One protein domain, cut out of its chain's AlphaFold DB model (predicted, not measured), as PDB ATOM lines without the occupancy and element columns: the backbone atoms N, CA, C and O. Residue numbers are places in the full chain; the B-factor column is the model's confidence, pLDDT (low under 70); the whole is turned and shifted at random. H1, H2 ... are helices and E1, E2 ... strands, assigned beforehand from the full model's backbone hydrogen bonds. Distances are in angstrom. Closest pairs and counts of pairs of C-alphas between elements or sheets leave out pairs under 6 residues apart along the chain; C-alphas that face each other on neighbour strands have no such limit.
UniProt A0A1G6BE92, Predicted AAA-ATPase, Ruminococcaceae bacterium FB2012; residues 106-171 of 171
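This is residues 106 to 171 of the 171 residues of the protein "Predicted AAA-ATPase" of Ruminococcaceae bacterium FB2012 (UniProt A0A1G6BE92). Two short parallel strands, E1 and E2, make a small two-stranded ribbon, and two longer helices, H1 and H2, lie side by side over one face of it and run back against the strands; the other face is bare. The loop of residues 138 to 145 arches on the side of the helices away from the ribbon, and residues 115 to 120 stick out at one end. The printed part has 66 residues, with two named helices and two named strands in the order E1, H1, H2, E2; the sheet order is E1, E2, all parallel, and the class is mixed, helices and strands. The whole is compact, with a radius of gyration of the C-alphas of 12.3 A, yet elongated in outline, spanning 39 by 24 by 16 A.

Begin with the sheet: E1, residues 106 to 110, and E2, residues 166 to 170, are parallel neighbours, with 12 degrees between their directions. Look at C-alphas 108 and 168, which face each other at 4.7 A; N 107 and O 166 are 2.8 A apart and N 168 and O 107 are 2.9 A apart, both within hydrogen-bond range. From E1 move to H1, residues 121 to 137: the closest C-alphas of the two, those of Phe 109 and His 129, are 7.0 A apart. H1 and E2 are apart. Next find H2, residues 146 to 161, which touches H1; their closest C-alphas, those of Tyr 137 and Ala 157, are 5.5 A apart. These helices run the same way at a shallow tilt of 25 degrees. H2 and E1 are apart. E1, H1, H2 and E2 form a strand-helix-strand unit, two parallel neighbour strands with helices between them in the chain, and its crossover is right-handed. In H2 every O i to N i+4 pair is within hydrogen-bond range; in H1 12 of 13 are.

Find C-alpha 106 at (46.979, -3.847, -45.818); from there E1 runs 12.4 A to Asp 110. H1 begins at C-alpha 121, at (52.574, 2.873, -24.906), and runs 24.6 A to Tyr 137. H2 runs 22.2 A from Leu 146 to Thr 161. E2 runs 13.2 A from Val 166 and ends at C-alpha 170, at (50.135, -9.054, -34.327).

The C-alphas farthest apart, those of Ser 117 and Gly 162, are 39.8 A apart. The printed part has no cut and ends at residue 171, the chain's last. The link from H2 to E2 is tight; those from E1 to H1 and from H1 to H2 are short. Look to residues 115 to 120 for the stretch that stands free. The mean pLDDT of the printed part is 88.4, and residues 113 to 117 are under 70.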
ATOM      1  N   VAL A 106      46.718  -3.016 -47.001       96.75
ATOM      2  CA  VAL A 106      46.979  -3.847 -45.818       96.75
ATOM      3  C   VAL A 106      47.556  -3.008 -44.678       96.75
ATOM      4  O   VAL A 106      48.661  -2.475 -44.762       96.75
ATOM      5  N   PHE A 107      46.830  -2.949 -43.564       96.06
ATOM      6  CA  PHE A 107      47.235  -2.279 -42.333       96.06
ATOM      7  C   PHE A 107      47.708  -3.314 -41.311       96.06
ATOM      8  O   PHE A 107      46.902  -3.931 -40.611       96.06
ATOM      9  N   TYR A 108      49.021  -3.535 -41.262       93.88
ATOM     10  CA  TYR A 108      49.662  -4.463 -40.329       93.88
ATOM     11  C   TYR A 108      50.098  -3.739 -39.052       93.88
ATOM     12  O   TYR A 108      51.067  -2.978 -39.063       93.88
ATOM     13  N   PHE A 109      49.394  -3.987 -37.954       90.88
ATOM     14  CA  PHE A 109      49.755  -3.512 -36.624       90.88
ATOM     15  C   PHE A 109      50.677  -4.523 -35.952       90.88
ATOM     16  O   PHE A 109      50.238  -5.617 -35.598       90.88
ATOM     17  N   ASP A 110      51.942  -4.149 -35.769       87.00
ATOM     18  CA  ASP A 110      52.900  -4.944 -35.006       87.00
ATOM     19  C   ASP A 110      52.991  -4.396 -33.585       87.00
ATOM     20  O   ASP A 110      53.657  -3.393 -33.326       87.00
ATOM     21  N   LEU A 111      52.285  -5.032 -32.654       83.06
ATOM     22  CA  LEU A 111      52.287  -4.644 -31.246       83.06
ATOM     23  C   LEU A 111      53.311  -5.451 -30.435       83.06
ATOM     24  O   LEU A 111      53.377  -5.317 -29.212       83.06
ATOM     25  N   ASN A 112      54.129  -6.284 -31.091       76.75
ATOM     26  CA  ASN A 112      55.183  -7.026 -30.414       76.75
ATOM     27  C   ASN A 112      56.283  -6.072 -29.917       76.75
ATOM     28  O   ASN A 112      56.746  -5.188 -30.633       76.75
ATOM     29  N   GLY A 113      56.762  -6.290 -28.689       65.69
ATOM     30  CA  GLY A 113      57.921  -5.569 -28.147       65.69
ATOM     31  C   GLY A 113      57.619  -4.213 -27.506       65.69
ATOM     32  O   GLY A 113      58.559  -3.533 -27.098       65.69
ATOM     33  N   GLN A 114      56.347  -3.832 -27.364       63.69
ATOM     34  CA  GLN A 114      55.982  -2.662 -26.570       63.69
ATOM     35  C   GLN A 114      56.085  -2.976 -25.075       63.69
ATOM     36  O   GLN A 114      55.539  -3.967 -24.584       63.69
ATOM     37  N   ASP A 115      56.783  -2.113 -24.337       63.56
ATOM     38  CA  ASP A 115      56.744  -2.144 -22.882       63.56
ATOM     39  C   ASP A 115      55.403  -1.562 -22.418       63.56
ATOM     40  O   ASP A 115      55.235  -0.354 -22.238       63.56
ATOM     41  N   HIS A 116      54.422  -2.446 -22.246       64.06
ATOM     42  CA  HIS A 116      53.091  -2.098 -21.756       64.06
ATOM     43  C   HIS A 116      53.077  -1.671 -20.276       64.06
ATOM     44  O   HIS A 116      52.003  -1.509 -19.699       64.06
ATOM     45  N   SER A 117      54.240  -1.465 -19.643       66.88
ATOM     46  CA  SER A 117      54.335  -0.870 -18.306       66.88
ATOM     47  C   SER A 117      53.804   0.568 -18.252       66.88
ATOM     48  O   SER A 117      53.410   1.038 -17.183       66.88
ATOM     49  N   LYS A 118      53.736   1.263 -19.397       73.00
ATOM     50  CA  LYS A 118      53.113   2.586 -19.522       73.00
ATOM     51  C   LYS A 118      51.724   2.480 -20.140       73.00
ATOM     52  O   LYS A 118      51.566   1.943 -21.233       73.00
ATOM     53  N   LEU A 119      50.744   3.108 -19.488       71.44
ATOM     54  CA  LEU A 119      49.364   3.223 -19.981       71.44
ATOM     55  C   LEU A 119      49.267   3.833 -21.394       71.44
ATOM     56  O   LEU A 119      48.348   3.478 -22.120       71.44
ATOM     57  N   SER A 120      50.211   4.694 -21.804       81.12
ATOM     58  CA  SER A 120      50.205   5.343 -23.128       81.12
ATOM     59  C   SER A 120      50.911   4.558 -24.240       81.12
ATOM     60  O   SER A 120      50.753   4.904 -25.405       81.12
ATOM     61  N   ALA A 121      51.686   3.511 -23.924       82.69
ATOM     62  CA  ALA A 121      52.574   2.873 -24.906       82.69
ATOM     63  C   ALA A 121      51.819   2.283 -26.109       82.69
ATOM     64  O   ALA A 121      52.316   2.304 -27.235       82.69
ATOM     65  N   LEU A 122      50.604   1.776 -25.878       83.94
ATOM     66  CA  LEU A 122      49.745   1.271 -26.946       83.94
ATOM     67  C   LEU A 122      49.259   2.402 -27.860       83.94
ATOM     68  O   LEU A 122      49.347   2.275 -29.079       83.94
ATOM     69  N   ASP A 123      48.777   3.501 -27.281       87.81
ATOM     70  CA  ASP A 123      48.281   4.651 -28.040       87.81
ATOM     71  C   ASP A 123      49.397   5.281 -28.877       87.81
ATOM     72  O   ASP A 123      49.181   5.603 -30.044       87.81
ATOM     73  N   ASP A 124      50.608   5.379 -28.321       88.00
ATOM     74  CA  ASP A 124      51.788   5.890 -29.020       88.00
ATOM     75  C   ASP A 124      52.163   4.997 -30.219       88.00
ATOM     76  O   ASP A 124      52.420   5.498 -31.320       88.00
ATOM     77  N   ALA A 125      52.137   3.671 -30.042       87.56
ATOM     78  CA  ALA A 125      52.399   2.711 -31.116       87.56
ATOM     79  C   ALA A 125      51.342   2.793 -32.231       87.56
ATOM     80  O   ALA A 125      51.682   2.865 -33.416       87.56
ATOM     81  N   LEU A 126      50.059   2.844 -31.863       90.19
ATOM     82  CA  LEU A 126      48.961   3.016 -32.814       90.19
ATOM     83  C   LEU A 126      49.080   4.352 -33.557       90.19
ATOM     84  O   LEU A 126      48.962   4.384 -34.782       90.19
ATOM     85  N   ALA A 127      49.367   5.445 -32.848       91.50
ATOM     86  CA  ALA A 127      49.548   6.766 -33.440       91.50
ATOM     87  C   ALA A 127      50.689   6.789 -34.466       91.50
ATOM     88  O   ALA A 127      50.547   7.426 -35.516       91.50
ATOM     89  N   ALA A 128      51.797   6.099 -34.174       90.19
ATOM     90  CA  ALA A 128      52.942   5.977 -35.068       90.19
ATOM     91  C   ALA A 128      52.591   5.203 -36.350       90.19
ATOM     92  O   ALA A 128      52.872   5.695 -37.445       90.19
ATOM     93  N   HIS A 129      51.916   4.053 -36.226       91.88
ATOM     94  CA  HIS A 129      51.424   3.289 -37.377       91.88
ATOM     95  C   HIS A 129      50.472   4.118 -38.248       91.88
ATOM     96  O   HIS A 129      50.679   4.232 -39.458       91.88
ATOM     97  N   LEU A 130      49.471   4.762 -37.635       94.19
ATOM     98  CA  LEU A 130      48.516   5.604 -38.362       94.19
ATOM     99  C   LEU A 130      49.216   6.740 -39.100       94.19
ATOM    100  O   LEU A 130      48.912   6.976 -40.262       94.19
ATOM    101  N   LYS A 131      50.186   7.408 -38.466       93.00
ATOM    102  CA  LYS A 131      50.907   8.528 -39.083       93.00
ATOM    103  C   LYS A 131      51.589   8.121 -40.391       93.00
ATOM    104  O   LYS A 131      51.560   8.892 -41.347       93.00
ATOM    105  N   GLN A 132      52.192   6.932 -40.441       91.94
ATOM    106  CA  GLN A 132      52.827   6.423 -41.657       91.94
ATOM    107  C   GLN A 132      51.804   6.235 -42.784       91.94
ATOM    108  O   GLN A 132      52.020   6.696 -43.901       91.94
ATOM    109  N   TRP A 133      50.669   5.598 -42.501       94.88
ATOM    110  CA  TRP A 133      49.661   5.333 -43.528       94.88
ATOM    111  C   TRP A 133      48.854   6.573 -43.920       94.88
ATOM    112  O   TRP A 133      48.459   6.720 -45.074       94.88
ATOM    113  N   GLU A 134      48.634   7.510 -43.003       94.94
ATOM    114  CA  GLU A 134      48.002   8.794 -43.313       94.94
ATOM    115  C   GLU A 134      48.812   9.579 -44.348       94.94
ATOM    116  O   GLU A 134      48.225  10.184 -45.243       94.94
ATOM    117  N   GLN A 135      50.146   9.529 -44.286       92.31
ATOM    118  CA  GLN A 135      50.999  10.131 -45.316       92.31
ATOM    119  C   GLN A 135      50.766   9.494 -46.692       92.31
ATOM    120  O   GLN A 135      50.736  10.201 -47.697       92.31
ATOM    121  N   GLU A 136      50.557   8.180 -46.740       92.44
ATOM    122  CA  GLU A 136      50.350   7.435 -47.981       92.44
ATOM    123  C   GLU A 136      48.954   7.657 -48.591       92.44
ATOM    124  O   GLU A 136      48.824   7.857 -49.803       92.44
ATOM    125  N   TYR A 137      47.898   7.634 -47.772       93.88
ATOM    126  CA  TYR A 137      46.509   7.612 -48.250       93.88
ATOM    127  C   TYR A 137      45.779   8.956 -48.156       93.88
ATOM    128  O   TYR A 137      44.808   9.158 -48.883       93.88
ATOM    129  N   ILE A 138      46.228   9.873 -47.295       91.56
ATOM    130  CA  ILE A 138      45.551  11.157 -47.028       91.56
ATOM    131  C   ILE A 138      46.446  12.349 -47.394       91.56
ATOM    132  O   ILE A 138      45.970  13.331 -47.957       91.56
ATOM    133  N   GLY A 139      47.743  12.271 -47.092       82.38
ATOM    134  CA  GLY A 139      48.753  13.289 -47.388       82.38
ATOM    135  C   GLY A 139      48.982  14.322 -46.276       82.38
ATOM    136  O   GLY A 139      50.089  14.842 -46.160       82.38
ATOM    137  N   THR A 140      47.997  14.591 -45.412       78.00
ATOM    138  CA  THR A 140      48.167  15.445 -44.219       78.00
ATOM    139  C   THR A 140      47.668  14.725 -42.971       78.00
ATOM    140  O   THR A 140      46.642  14.048 -43.004       78.00
ATOM    141  N   GLY A 141      48.430  14.825 -41.879       71.31
ATOM    142  CA  GLY A 141      48.052  14.232 -40.596       71.31
ATOM    143  C   GLY A 141      46.914  15.010 -39.937       71.31
ATOM    144  O   GLY A 141      46.807  16.224 -40.115       71.31
ATOM    145  N   SER A 142      46.091  14.313 -39.155       79.00
ATOM    146  CA  SER A 142      45.046  14.928 -38.335       79.00
ATOM    147  C   SER A 142      45.428  14.915 -36.852       79.00
ATOM    148  O   SER A 142      46.086  13.987 -36.380       79.00
ATOM    149  N   ASN A 143      44.970  15.929 -36.111       85.06
ATOM    150  CA  ASN A 143      45.012  15.959 -34.644       85.06
ATOM    151  C   ASN A 143      43.771  15.303 -34.009       85.06
ATOM    152  O   ASN A 143      43.575  15.400 -32.799       85.06
ATOM    153  N   ASP A 144      42.926  14.654 -34.814       91.75
ATOM    154  CA  ASP A 144      41.763  13.924 -34.322       91.75
ATOM    155  C   ASP A 144      42.166  12.750 -33.401       91.75
ATOM    156  O   ASP A 144      43.261  12.191 -33.518       91.75
ATOM    157  N   PRO A 145      41.262  12.299 -32.515       93.94
ATOM    158  CA  PRO A 145      41.430  11.057 -31.764       93.94
ATOM    159  C   PRO A 145      41.716   9.834 -32.658       93.94
ATOM    160  O   PRO A 145      41.169   9.716 -33.759       93.94
ATOM    161  N   LEU A 146      42.502   8.868 -32.155       93.12
ATOM    162  CA  LEU A 146      42.911   7.657 -32.894       93.12
ATOM    163  C   LEU A 146      41.755   6.902 -33.581       93.12
ATOM    164  O   LEU A 146      41.923   6.535 -34.744       93.12
ATOM    165  N   PRO A 147      40.574   6.699 -32.956       94.50
ATOM    166  CA  PRO A 147      39.467   6.012 -33.626       94.50
ATOM    167  C   PRO A 147      38.956   6.754 -34.867       94.50
ATOM    168  O   PRO A 147      38.602   6.128 -35.865       94.50
ATOM    169  N   ILE A 148      38.937   8.091 -34.822       94.62
ATOM    170  CA  ILE A 148      38.507   8.934 -35.943       94.62
ATOM    171  C   ILE A 148      39.557   8.887 -37.049       94.62
ATOM    172  O   ILE A 148      39.216   8.651 -38.209       94.62
ATOM    173  N   ARG A 149      40.836   9.023 -36.682       94.88
ATOM    174  CA  ARG A 149      41.972   8.895 -37.604       94.88
ATOM    175  C   ARG A 149      41.960   7.560 -38.339       94.88
ATOM    176  O   ARG A 149      42.006   7.537 -39.565       94.88
ATOM    177  N   PHE A 150      41.804   6.457 -37.610       95.56
ATOM    178  CA  PHE A 150      41.750   5.123 -38.202       95.56
ATOM    179  C   PHE A 150      40.546   4.948 -39.136       95.56
ATOM    180  O   PHE A 150      40.705   4.465 -40.252       95.56
ATOM    181  N   ASN A 151      39.351   5.401 -38.744       95.75
ATOM    182  CA  ASN A 151      38.169   5.337 -39.610       95.75
ATOM    183  C   ASN A 151      38.371   6.136 -40.912       95.75
ATOM    184  O   ASN A 151      38.107   5.637 -42.006       95.75
ATOM    185  N   ASN A 152      38.899   7.357 -40.800       95.25
ATOM    186  CA  ASN A 152      39.201   8.199 -41.954       95.25
ATOM    187  C   ASN A 152      40.259   7.562 -42.859       95.25
ATOM    188  O   ASN A 152      40.102   7.591 -44.079       95.25
ATOM    189  N   LEU A 153      41.283   6.935 -42.278       96.12
ATOM    190  CA  LEU A 153      42.296   6.189 -43.017       96.12
ATOM    191  C   LEU A 153      41.676   5.065 -43.853       96.12
ATOM    192  O   LEU A 153      41.926   5.006 -45.054       96.12
ATOM    193  N   LEU A 154      40.829   4.220 -43.254       97.12
ATOM    194  CA  LEU A 154      40.172   3.120 -43.971       97.12
ATOM    195  C   LEU A 154      39.293   3.636 -45.119       97.12
ATOM    196  O   LEU A 154      39.347   3.112 -46.231       97.12
ATOM    197  N   LYS A 155      38.515   4.699 -44.877       96.75
ATOM    198  CA  LYS A 155      37.687   5.332 -45.914       96.75
ATOM    199  C   LYS A 155      38.535   5.866 -47.063       96.75
ATOM    200  O   LYS A 155      38.251   5.565 -48.216       96.75
ATOM    201  N   LYS A 156      39.598   6.613 -46.756       96.69
ATOM    202  CA  LYS A 156      40.476   7.217 -47.768       96.69
ATOM    203  C   LYS A 156      41.255   6.169 -48.554       96.69
ATOM    204  O   LYS A 156      41.396   6.303 -49.766       96.69
ATOM    205  N   ALA A 157      41.702   5.101 -47.899       97.12
ATOM    206  CA  ALA A 157      42.344   3.982 -48.574       97.12
ATOM    207  C   ALA A 157      41.389   3.256 -49.527       97.12
ATOM    208  O   ALA A 157      41.767   2.965 -50.665       97.12
ATOM    209  N   HIS A 158      40.138   3.043 -49.112       97.00
ATOM    210  CA  HIS A 158      39.105   2.491 -49.984       97.00
ATOM    211  C   HIS A 158      38.795   3.415 -51.170       97.00
ATOM    212  O   HIS A 158      38.823   2.963 -52.309       97.00
ATOM    213  N   GLU A 159      38.574   4.711 -50.929       96.81
ATOM    214  CA  GLU A 159      38.328   5.713 -51.979       96.81
ATOM    215  C   GLU A 159      39.468   5.765 -53.008       96.81
ATOM    216  O   GLU A 159      39.216   5.865 -54.206       96.81
ATOM    217  N   LYS A 160      40.723   5.674 -52.551       95.88
ATOM    218  CA  LYS A 160      41.912   5.766 -53.408       95.88
ATOM    219  C   LYS A 160      42.161   4.503 -54.237       95.88
ATOM    220  O   LYS A 160      42.654   4.611 -55.355       95.88
ATOM    221  N   THR A 161      41.873   3.320 -53.694       95.62
ATOM    222  CA  THR A 161      42.226   2.027 -54.326       95.62
ATOM    223  C   THR A 161      41.037   1.281 -54.931       95.62
ATOM    224  O   THR A 161      41.216   0.328 -55.692       95.62
ATOM    225  N   GLY A 162      39.811   1.658 -54.563       96.19
ATOM    226  CA  GLY A 162      38.592   0.908 -54.864       96.19
ATOM    227  C   GLY A 162      38.498  -0.447 -54.149       96.19
ATOM    228  O   GLY A 162      37.535  -1.178 -54.373       96.19
ATOM    229  N   GLN A 163      39.471  -0.807 -53.302       95.00
ATOM    230  CA  GLN A 163      39.530  -2.101 -52.620       95.00
ATOM    231  C   GLN A 163      39.099  -1.999 -51.163       95.00
ATOM    232  O   GLN A 163      39.241  -0.959 -50.517       95.00
ATOM    233  N   ARG A 164      38.568  -3.096 -50.619       93.06
ATOM    234  CA  ARG A 164      38.336  -3.212 -49.173       93.06
ATOM    235  C   ARG A 164      39.678  -3.183 -48.432       93.06
ATOM    236  O   ARG A 164      40.703  -3.555 -48.982       93.06
ATOM    237  N   CYS A 165      39.677  -2.729 -47.188       95.31
ATOM    238  CA  CYS A 165      40.897  -2.695 -46.385       95.31
ATOM    239  C   CYS A 165      41.087  -4.016 -45.638       95.31
ATOM    240  O   CYS A 165      40.130  -4.556 -45.078       95.31
ATOM    241  N   VAL A 166      42.326  -4.490 -45.573       94.81
ATOM    242  CA  VAL A 166      42.729  -5.644 -44.769       94.81
ATOM    243  C   VAL A 166      43.448  -5.127 -43.531       94.81
ATOM    244  O   VAL A 166      44.395  -4.352 -43.634       94.81
ATOM    245  N   VAL A 167      43.009  -5.546 -42.346       94.56
ATOM    246  CA  VAL A 167      43.623  -5.150 -41.071       94.56
ATOM    247  C   VAL A 167      44.166  -6.395 -40.389       94.56
ATOM    248  O   VAL A 167      43.418  -7.325 -40.094       94.56
ATOM    249  N   LEU A 168      45.471  -6.411 -40.141       92.25
ATOM    250  CA  LEU A 168      46.177  -7.515 -39.498       92.25
ATOM    251  C   LEU A 168      46.767  -7.011 -38.184       92.25
ATOM    252  O   LEU A 168      47.406  -5.965 -38.161       92.25
ATOM    253  N   VAL A 169      46.562  -7.750 -37.094       89.38
ATOM    254  CA  VAL A 169      47.043  -7.359 -35.763       89.38
ATOM    255  C   VAL A 169      47.902  -8.471 -35.181       89.38
ATOM    256  O   VAL A 169      47.417  -9.575 -34.900       89.38
ATOM    257  N   ASP A 170      49.182  -8.172 -34.982       85.75
ATOM    258  CA  ASP A 170      50.135  -9.054 -34.327       85.75
ATOM    259  C   ASP A 170      50.529  -8.543 -32.939       85.75
ATOM    260  O   ASP A 170      50.570  -7.344 -32.686       85.75
ATOM    261  N   GLY A 171      50.755  -9.486 -32.028       77.06
ATOM    262  CA  GLY A 171      50.940  -9.270 -30.591       77.06
ATOM    263  C   GLY A 171      50.843 -10.563 -29.798       77.06
ATOM    264  O   GLY A 171      50.449 -11.612 -30.386       77.06
TER     265      GLY A 171